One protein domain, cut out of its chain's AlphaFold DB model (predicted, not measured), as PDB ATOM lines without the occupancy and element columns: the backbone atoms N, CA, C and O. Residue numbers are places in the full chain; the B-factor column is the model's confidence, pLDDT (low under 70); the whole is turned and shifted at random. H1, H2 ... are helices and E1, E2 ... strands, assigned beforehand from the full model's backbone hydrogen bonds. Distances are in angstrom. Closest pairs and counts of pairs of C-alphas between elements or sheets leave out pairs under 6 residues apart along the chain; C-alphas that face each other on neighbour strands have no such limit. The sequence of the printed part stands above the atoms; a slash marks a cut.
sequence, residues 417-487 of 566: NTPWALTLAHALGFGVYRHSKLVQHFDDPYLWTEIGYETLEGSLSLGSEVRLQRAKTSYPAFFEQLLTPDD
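AT A GLANCE: This is residues 417 to 487 of the 566 residues of the protein "DNA helicase" of Chromatiaceae bacterium (UniProt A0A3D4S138). What is the main picture? A two-strand hairpin, E1 and E2, forms a small wall, with H1 meeting E2 through its first residues and short H2 beside E1; a long loop, residues 430 to 445, joins H1 to H2, and small H3 lies towards one end of the elongated outline. What is it made of? The 71 printed residues hold H1, H2, E1, E2 and H3 in that order, a mixed class with 32 residues in named elements, under half; the sheet order is E1 - E2, antiparallel. How large is it? It is only just compact, close to loose, with a radius of gyration of the C-alphas of 12.9 A and spans of 37 by 22 by 17 A.

HOW THE PARTS SIT: How do the strands pair? E1, residues 453 to 458, and E2, residues 466 to 470, form an antiparallel hairpin at 149 degrees, with N 454 and O 469 2.9 A apart and N 467 and O 457 2.8 A apart, within hydrogen-bond range. Where are the helices? H1, residues 419 to 429, comes closest to E2 at the C-alphas of Pro 419 and Arg 470, 6.3 A. H2, residues 446 to 450, comes closest to E1 at the C-alphas of Trp 448 and Glu 454, 7.5 A. H3, residues 478 to 482, is close to H1 but not clearly touching, with the closest C-alphas, Pro 419 and Phe 479, 7.7 A apart. What of helix backbones and separations? In H1, H2 and H3 every O i to N i+4 pair is within hydrogen-bond range. H1 and E1 are apart, as are H1 and H2.

IN THESE COORDINATES: Where does H1 begin? C-alpha 419 is at (27.118, -43.370, 33.608), and H1 measures 15.2 A. How long are the others? E1 measures 13.5 A, E2 13.3 A, H2 6.6 A and H3 5.8 A. Where does H3 end? C-alpha 482 is at (36.910, -41.721, 41.180).

THE WHOLE: What is its extent? The two C-alphas farthest apart, Gly 463 and Leu 482, are 37.6 A apart. Is it continuous? The printed part has no cut; the link from H1 to H2, 16 residues, is long. Is confidence low anywhere? No printed residue is under 70, and the mean pLDDT of the printed part is 87.6.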
ATOM      1  N   ASN A 417      26.471 -49.738  37.121       87.19
ATOM      2  CA  ASN A 417      27.066 -49.340  35.854       87.19
ATOM      3  C   ASN A 417      27.510 -47.882  35.942       87.19
ATOM      4  O   ASN A 417      26.765 -47.048  36.456       87.19
ATOM      5  N   THR A 418      28.702 -47.581  35.426       90.38
ATOM      6  CA  THR A 418      29.146 -46.192  35.279       90.38
ATOM      7  C   THR A 418      28.209 -45.455  34.313       90.38
ATOM      8  O   THR A 418      27.673 -46.079  33.386       90.38
ATOM      9  N   PRO A 419      28.005 -44.136  34.484       92.75
ATOM     10  CA  PRO A 419      27.118 -43.370  33.608       92.75
ATOM     11  C   PRO A 419      27.545 -43.451  32.138       92.75
ATOM     12  O   PRO A 419      26.693 -43.568  31.258       92.75
ATOM     13  N   TRP A 420      28.853 -43.474  31.866       93.88
ATOM     14  CA  TRP A 420      29.396 -43.549  30.507       93.88
ATOM     15  C   TRP A 420      29.155 -44.910  29.850       93.88
ATOM     16  O   TRP A 420      28.647 -44.960  28.731       93.88
ATOM     17  N   ALA A 421      29.437 -46.017  30.551       91.69
ATOM     18  CA  ALA A 421      29.214 -47.356  30.003       91.69
ATOM     19  C   ALA A 421      27.724 -47.622  29.750       91.69
ATOM     20  O   ALA A 421      27.365 -48.197  28.723       91.69
ATOM     21  N   LEU A 422      26.854 -47.165  30.656       90.75
ATOM     22  CA  LEU A 422      25.407 -47.296  30.496       90.75
ATOM     23  C   LEU A 422      24.888 -46.462  29.317       90.75
ATOM     24  O   LEU A 422      24.115 -46.961  28.505       90.75
ATOM     25  N   THR A 423      25.356 -45.217  29.181       91.44
ATOM     26  CA  THR A 423      24.974 -44.341  28.062       91.44
ATOM     27  C   THR A 423      25.405 -44.918  26.724       91.44
ATOM     28  O   THR A 423      24.611 -44.927  25.786       91.44
ATOM     29  N   LEU A 424      26.625 -45.455  26.639       91.38
ATOM     30  CA  LEU A 424      27.094 -46.122  25.429       91.38
ATOM     31  C   LEU A 424      26.257 -47.366  25.114       91.38
ATOM     32  O   LEU A 424      25.865 -47.558  23.965       91.38
ATOM     33  N   ALA A 425      25.947 -48.191  26.119       88.31
ATOM     34  CA  ALA A 425      25.106 -49.371  25.936       88.31
ATOM     35  C   ALA A 425      23.719 -49.003  25.386       88.31
ATOM     36  O   ALA A 425      23.241 -49.655  24.460       88.31
ATOM     37  N   HIS A 426      23.104 -47.931  25.892       88.81
ATOM     38  CA  HIS A 426      21.834 -47.432  25.366       88.81
ATOM     39  C   HIS A 426      21.982 -46.878  23.949       88.81
ATOM     40  O   HIS A 426      21.200 -47.245  23.079       88.81
ATOM     41  N   ALA A 427      23.005 -46.065  23.672       88.88
ATOM     42  CA  ALA A 427      23.241 -45.542  22.326       88.88
ATOM     43  C   ALA A 427      23.387 -46.667  21.285       88.88
ATOM     44  O   ALA A 427      22.859 -46.558  20.177       88.88
ATOM     45  N   LEU A 428      24.049 -47.768  21.663       87.38
ATOM     46  CA  LEU A 428      24.154 -48.980  20.852       87.38
ATOM     47  C   LEU A 428      22.813 -49.716  20.727       87.38
ATOM     48  O   LEU A 428      22.420 -50.050  19.612       87.38
ATOM     49  N   GLY A 429      22.106 -49.950  21.838       82.94
ATOM     50  CA  GLY A 429      20.828 -50.677  21.863       82.94
ATOM     51  C   GLY A 429      19.720 -49.985  21.065       82.94
ATOM     52  O   GLY A 429      19.029 -50.625  20.277       82.94
ATOM     53  N   PHE A 430      19.618 -48.662  21.185       84.62
ATOM     54  CA  PHE A 430      18.699 -47.841  20.397       84.62
ATOM     55  C   PHE A 430      19.194 -47.592  18.968       84.62
ATOM     56  O   PHE A 430      18.429 -47.143  18.117       84.62
ATOM     57  N   GLY A 431      20.466 -47.879  18.672       88.06
ATOM     58  CA  GLY A 431      21.076 -47.606  17.373       88.06
ATOM     59  C   GLY A 431      21.049 -46.124  17.000       88.06
ATOM     60  O   GLY A 431      20.798 -45.804  15.842       88.06
ATOM     61  N   VAL A 432      21.308 -45.242  17.974       87.50
ATOM     62  CA  VAL A 432      21.190 -43.772  17.851       87.50
ATOM     63  C   VAL A 432      21.984 -43.210  16.674       87.50
ATOM     64  O   VAL A 432      21.526 -42.300  15.998       87.50
ATOM     65  N   TYR A 433      23.157 -43.782  16.403       86.25
ATOM     66  CA  TYR A 433      24.080 -43.298  15.374       86.25
ATOM     67  C   TYR A 433      24.048 -44.124  14.080       86.25
ATOM     68  O   TYR A 433      24.987 -44.075  13.285       86.25
ATOM     69  N   ARG A 434      23.004 -44.932  13.858       86.06
ATOM     70  CA  ARG A 434      22.837 -45.620  12.572       86.06
ATOM     71  C   ARG A 434      22.481 -44.597  11.493       86.06
ATOM     72  O   ARG A 434      21.737 -43.661  11.742       86.06
ATOM     73  N   HIS A 435      22.942 -44.831  10.264       78.38
ATOM     74  CA  HIS A 435      22.533 -44.028   9.102       78.38
ATOM     75  C   HIS A 435      21.031 -44.160   8.767       78.38
ATOM     76  O   HIS A 435      20.493 -43.360   8.010       78.38
ATOM     77  N   SER A 436      20.362 -45.192   9.294       76.81
ATOM     78  CA  SER A 436      18.920 -45.440   9.173       76.81
ATOM     79  C   SER A 436      18.146 -44.906  10.390       76.81
ATOM     80  O   SER A 436      18.706 -44.244  11.252       76.81
ATOM     81  N   LYS A 437      16.862 -45.265  10.521       78.44
ATOM     82  CA  LYS A 437      16.078 -45.026  11.745       78.44
ATOM     83  C   LYS A 437      16.673 -45.743  12.972       78.44
ATOM     84  O   LYS A 437      17.408 -46.729  12.816       78.44
ATOM     85  N   LEU A 438      16.291 -45.264  14.163       79.25
ATOM     86  CA  LEU A 438      16.537 -45.917  15.453       79.25
ATOM     87  C   LEU A 438      16.078 -47.384  15.421       79.25
ATOM     88  O   LEU A 438      15.104 -47.725  14.751       79.25
ATOM     89  N   VAL A 439      16.793 -48.254  16.136       79.38
ATOM     90  CA  VAL A 439      16.450 -49.681  16.298       79.38
ATOM     91  C   VAL A 439      15.260 -49.833  17.239       79.38
ATOM     92  O   VAL A 439      14.367 -50.635  16.992       79.38
ATOM     93  N   GLN A 440      15.273 -49.065  18.321       75.31
ATOM     94  CA  GLN A 440      14.232 -49.002  19.337       75.31
ATOM     95  C   GLN A 440      14.073 -47.532  19.732       75.31
ATOM     96  O   GLN A 440      15.013 -46.745  19.591       75.31
ATOM     97  N   HIS A 441      12.907 -47.151  20.230       74.69
ATOM     98  CA  HIS A 441      12.704 -45.872  20.898       74.69
ATOM     99  C   HIS A 441      11.507 -45.981  21.840       74.69
ATOM    100  O   HIS A 441      10.669 -46.868  21.695       74.69
ATOM    101  N   PHE A 442      11.433 -45.068  22.801       76.31
ATOM    102  CA  PHE A 442      10.215 -44.860  23.567       76.31
ATOM    103  C   PHE A 442       9.179 -44.129  22.713       76.31
ATOM    104  O   PHE A 442       9.543 -43.244  21.936       76.31
ATOM    105  N   ASP A 443       7.906 -44.482  22.861       72.75
ATOM    106  CA  ASP A 443       6.809 -43.735  22.234       72.75
ATOM    107  C   ASP A 443       6.544 -42.411  22.961       72.75
ATOM    108  O   ASP A 443       6.198 -41.411  22.338       72.75
ATOM    109  N   ASP A 444       6.762 -42.396  24.277       81.00
ATOM    110  CA  ASP A 444       6.675 -41.207  25.116       81.00
ATOM    111  C   ASP A 444       8.084 -40.656  25.414       81.00
ATOM    112  O   ASP A 444       8.858 -41.306  26.129       81.00
ATOM    113  N   PRO A 445       8.441 -39.458  24.906       82.00
ATOM    114  CA  PRO A 445       9.716 -38.814  25.205       82.00
ATOM    115  C   PRO A 445       9.972 -38.610  26.703       82.00
ATOM    116  O   PRO A 445      11.131 -38.629  27.117       82.00
ATOM    117  N   TYR A 446       8.927 -38.454  27.525       83.88
ATOM    118  CA  TYR A 446       9.059 -38.226  28.967       83.88
ATOM    119  C   TYR A 446       9.722 -39.405  29.696       83.88
ATOM    120  O   TYR A 446      10.415 -39.207  30.698       83.88
ATOM    121  N   LEU A 447       9.612 -40.624  29.147       82.25
ATOM    122  CA  LEU A 447      10.253 -41.818  29.701       82.25
ATOM    123  C   LEU A 447      11.772 -41.666  29.831       82.25
ATOM    124  O   LEU A 447      12.346 -42.210  30.771       82.25
ATOM    125  N   TRP A 448      12.430 -40.890  28.960       86.75
ATOM    126  CA  TRP A 448      13.864 -40.600  29.081       86.75
ATOM    127  C   TRP A 448      14.203 -39.911  30.403       86.75
ATOM    128  O   TRP A 448      15.168 -40.294  31.071       86.75
ATOM    129  N   THR A 449      13.389 -38.933  30.800       89.25
ATOM    130  CA  THR A 449      13.539 -38.238  32.079       89.25
ATOM    131  C   THR A 449      13.261 -39.180  33.245       89.25
ATOM    132  O   THR A 449      14.041 -39.210  34.197       89.25
ATOM    133  N   GLU A 450      12.228 -40.023  33.145       83.12
ATOM    134  CA  GLU A 450      11.896 -41.007  34.184       83.12
ATOM    135  C   GLU A 450      13.027 -42.015  34.444       83.12
ATOM    136  O   GLU A 450      13.296 -42.371  35.594       83.12
ATOM    137  N   ILE A 451      13.735 -42.455  33.398       83.06
ATOM    138  CA  ILE A 451      14.868 -43.382  33.540       83.06
ATOM    139  C   ILE A 451      16.198 -42.679  33.858       83.06
ATOM    140  O   ILE A 451      17.237 -43.343  33.922       83.06
ATOM    141  N   GLY A 452      16.201 -41.360  34.072       89.25
ATOM    142  CA  GLY A 452      17.362 -40.613  34.562       89.25
ATOM    143  C   GLY A 452      18.261 -39.996  33.485       89.25
ATOM    144  O   GLY A 452      19.482 -39.925  33.667       89.25
ATOM    145  N   TYR A 453      17.684 -39.588  32.354       91.69
ATOM    146  CA  TYR A 453      18.335 -38.712  31.376       91.69
ATOM    147  C   TYR A 453      17.829 -37.275  31.485       91.69
ATOM    148  O   TYR A 453      16.684 -37.022  31.844       91.69
ATOM    149  N   GLU A 454      18.684 -36.330  31.124       94.69
ATOM    150  CA  GLU A 454      18.342 -34.918  30.993       94.69
ATOM    151  C   GLU A 454      18.793 -34.387  29.632       94.69
ATOM    152  O   GLU A 454      19.730 -34.910  29.013       94.69
ATOM    153  N   THR A 455      18.099 -33.357  29.160       95.06
ATOM    154  CA  THR A 455      18.428 -32.673  27.912       95.06
ATOM    155  C   THR A 455      19.714 -31.882  28.088       95.06
ATOM    156  O   THR A 455      19.783 -30.982  28.920       95.06
ATOM    157  N   LEU A 456      20.721 -32.216  27.284       94.88
ATOM    158  CA  LEU A 456      21.952 -31.446  27.159       94.88
ATOM    159  C   LEU A 456      21.793 -30.346  26.101       94.88
ATOM    160  O   LEU A 456      22.110 -29.191  26.362       94.88
ATOM    161  N   GLU A 457      21.269 -30.697  24.923       95.38
ATOM    162  CA  GLU A 457      21.047 -29.786  23.790       95.38
ATOM    163  C   GLU A 457      19.746 -30.160  23.058       95.38
ATOM    164  O   GLU A 457      19.343 -31.327  23.048       95.38
ATOM    165  N   GLY A 458      19.105 -29.186  22.407       93.69
ATOM    166  CA  GLY A 458      17.881 -29.401  21.629       93.69
ATOM    167  C   GLY A 458      16.612 -29.499  22.482       93.69
ATOM    168  O   GLY A 458      16.534 -28.929  23.570       93.69
ATOM    169  N   SER A 459      15.594 -30.193  21.966       92.38
ATOM    170  CA  SER A 459      14.282 -30.323  22.614       92.38
ATOM    171  C   SER A 459      13.838 -31.779  22.655       92.38
ATOM    172  O   SER A 459      13.738 -32.429  21.617       92.38
ATOM    173  N   LEU A 460      13.519 -32.284  23.850       89.88
ATOM    174  CA  LEU A 460      12.988 -33.633  24.045       89.88
ATOM    175  C   LEU A 460      11.499 -33.676  23.662       89.88
ATOM    176  O   LEU A 460      10.611 -33.697  24.510       89.88
ATOM    177  N   SER A 461      11.234 -33.634  22.360       87.62
ATOM    178  CA  SER A 461       9.901 -33.681  21.757       87.62
ATOM    179  C   SER A 461       9.936 -34.466  20.446       87.62
ATOM    180  O   SER A 461      10.982 -34.591  19.806       87.62
ATOM    181  N   LEU A 462       8.791 -35.022  20.046       85.00
ATOM    182  CA  LEU A 462       8.688 -35.784  18.802       85.00
ATOM    183  C   LEU A 462       9.077 -34.914  17.596       85.00
ATOM    184  O   LEU A 462       8.606 -33.788  17.459       85.00
ATOM    185  N   GLY A 463       9.925 -35.455  16.718       85.06
ATOM    186  CA  GLY A 463      10.386 -34.777  15.501       85.06
ATOM    187  C   GLY A 463      11.530 -33.775  15.692       85.06
ATOM    188  O   GLY A 463      12.029 -33.258  14.697       85.06
ATOM    189  N   SER A 464      11.972 -33.528  16.927       88.88
ATOM    190  CA  SER A 464      13.092 -32.631  17.229       88.88
ATOM    191  C   SER A 464      14.407 -33.394  17.384       88.88
ATOM    192  O   SER A 464      14.436 -34.509  17.907       88.88
ATOM    193  N   GLU A 465      15.518 -32.773  16.982       89.44
ATOM    194  CA  GLU A 465      16.846 -33.250  17.372       89.44
ATOM    195  C   GLU A 465      17.106 -32.940  18.851       89.44
ATOM    196  O   GLU A 465      16.785 -31.858  19.358       89.44
ATOM    197  N   VAL A 466      17.691 -33.908  19.553       91.94
ATOM    198  CA  VAL A 466      17.986 -33.802  20.980       91.94
ATOM    199  C   VAL A 466      19.275 -34.537  21.312       91.94
ATOM    200  O   VAL A 466      19.548 -35.625  20.799       91.94
ATOM    201  N   ARG A 467      20.054 -33.958  22.221       93.75
ATOM    202  CA  ARG A 467      21.194 -34.608  22.853       93.75
ATOM    203  C   ARG A 467      20.872 -34.831  24.315       93.75
ATOM    204  O   ARG A 467      20.555 -33.888  25.036       93.75
ATOM    205  N   LEU A 468      20.967 -36.079  24.749       92.75
ATOM    206  CA  LEU A 468      20.690 -36.473  26.123       92.75
ATOM    207  C   LEU A 468      21.980 -36.859  26.837       92.75
ATOM    208  O   LEU A 468      22.883 -37.453  26.245       92.75
ATOM    209  N   GLN A 469      22.022 -36.581  28.133       93.56
ATOM    210  CA  GLN A 469      23.048 -37.084  29.036       93.56
ATOM    211  C   GLN A 469      22.407 -37.728  30.263       93.56
ATOM    212  O   GLN A 469      21.239 -37.491  30.563       93.56
ATOM    213  N   ARG A 470      23.159 -38.566  30.981       93.31
ATOM    214  CA  ARG A 470      22.707 -39.070  32.285       93.31
ATOM    215  C   ARG A 470      22.642 -37.898  33.258       93.31
ATOM    216  O   ARG A 470      23.640 -37.205  33.424       93.31
ATOM    217  N   ALA A 471      21.509 -37.726  33.929       93.88
ATOM    218  CA  ALA A 471      21.391 -36.718  34.972       93.88
ATOM    219  C   ALA A 471      22.309 -37.073  36.150       93.88
ATOM    220  O   ALA A 471      22.358 -38.234  36.571       93.88
ATOM    221  N   LYS A 472      22.992 -36.080  36.732       92.19
ATOM    222  CA  LYS A 472      23.916 -36.286  37.870       92.19
ATOM    223  C   LYS A 472      23.245 -36.882  39.109       92.19
ATOM    224  O   LYS A 472      23.902 -37.490  39.944       92.19
ATOM    225  N   THR A 473      21.928 -36.734  39.221       89.88
ATOM    226  CA  THR A 473      21.094 -37.326  40.277       89.88
ATOM    227  C   THR A 473      20.763 -38.802  40.035       89.88
ATOM    228  O   THR A 473      20.223 -39.458  40.918       89.88
ATOM    229  N   SER A 474      21.081 -39.343  38.855       91.00
ATOM    230  CA  SER A 474      20.699 -40.692  38.411       91.00
ATOM    231  C   SER A 474      21.848 -41.708  38.481       91.00
ATOM    232  O   SER A 474      21.762 -42.822  37.950       91.00
ATOM    233  N   TYR A 475      22.945 -41.346  39.139       90.62
ATOM    234  CA  TYR A 475      24.037 -42.237  39.521       90.62
ATOM    235  C   TYR A 475      24.794 -41.639  40.718       90.62
ATOM    236  O   TYR A 475      24.766 -40.428  40.926       90.62
ATOM    237  N   PRO A 476      25.483 -42.456  41.529       88.12
ATOM    238  CA  PRO A 476      26.271 -41.948  42.643       88.12
ATOM    239  C   PRO A 476      27.437 -41.047  42.214       88.12
ATOM    240  O   PRO A 476      28.202 -41.392  41.310       88.12
ATOM    241  N   ALA A 477      27.650 -39.956  42.954       88.12
ATOM    242  CA  ALA A 477      28.721 -38.986  42.698       88.12
ATOM    243  C   ALA A 477      30.136 -39.595  42.724       88.12
ATOM    244  O   ALA A 477      31.038 -39.086  42.058       88.12
ATOM    245  N   PHE A 478      30.335 -40.717  43.431       86.31
ATOM    246  CA  PHE A 478      31.631 -41.400  43.470       86.31
ATOM    247  C   PHE A 478      32.109 -41.856  42.083       86.31
ATOM    248  O   PHE A 478      33.303 -42.062  41.902       86.31
ATOM    249  N   PHE A 479      31.214 -42.037  41.100       89.56
ATOM    250  CA  PHE A 479      31.636 -42.427  39.755       89.56
ATOM    251  C   PHE A 479      32.443 -41.314  39.084       89.56
ATOM    252  O   PHE A 479      33.519 -41.591  38.576       89.56
ATOM    253  N   GLU A 480      31.976 -40.067  39.137       90.38
ATOM    254  CA  GLU A 480      32.701 -38.919  38.569       90.38
ATOM    255  C   GLU A 480      33.918 -38.515  39.402       90.38
ATOM    256  O   GLU A 480      34.886 -37.986  38.871       90.38
ATOM    257  N   GLN A 481      33.876 -38.760  40.712       90.25
ATOM    258  CA  GLN A 481      34.982 -38.421  41.607       90.25
ATOM    259  C   GLN A 481      36.166 -39.387  41.480       90.25
ATOM    260  O   GLN A 481      37.300 -38.994  41.747       90.25
ATOM    261  N   LEU A 482      35.907 -40.653  41.129       87.19
ATOM    262  CA  LEU A 482      36.910 -41.721  41.180       87.19
ATOM    263  C   LEU A 482      37.280 -42.307  39.816       87.19
ATOM    264  O   LEU A 482      38.261 -43.045  39.742       87.19
ATOM    265  N   LEU A 483      36.493 -42.051  38.771       89.12
ATOM    266  CA  LEU A 483      36.681 -42.627  37.441       89.12
ATOM    267  C   LEU A 483      36.562 -41.555  36.358       89.12
ATOM    268  O   LEU A 483      35.932 -40.516  36.540       89.12
ATOM    269  N   THR A 484      37.124 -41.866  35.198       90.25
ATOM    270  CA  THR A 484      36.972 -41.111  33.952       90.25
ATOM    271  C   THR A 484      36.196 -41.933  32.913       90.25
ATOM    272  O   THR A 484      36.045 -43.150  33.078       90.25
ATOM    273  N   PRO A 485      35.704 -41.323  31.814       90.00
ATOM    274  CA  PRO A 485      35.092 -42.072  30.714       90.00
ATOM    275  C   PRO A 485      35.983 -43.203  30.171       90.00
ATOM    276  O   PRO A 485      35.484 -44.298  29.907       90.00
ATOM    277  N   ASP A 486      37.295 -42.970  30.100       87.75
ATOM    278  CA  ASP A 486      38.279 -43.936  29.596       87.75
ATOM    279  C   ASP A 486      38.490 -45.122  30.556       87.75
ATOM    280  O   ASP A 486      38.865 -46.216  30.136       87.75
ATOM    281  N   ASP A 487      38.184 -44.956  31.850       84.81
ATOM    282  CA  ASP A 487      38.152 -46.072  32.801       84.81
ATOM    283  C   ASP A 487      36.923 -46.972  32.608       84.81
ATOM    284  O   ASP A 487      36.934 -48.142  33.009       84.81
TER     285      ASP A 487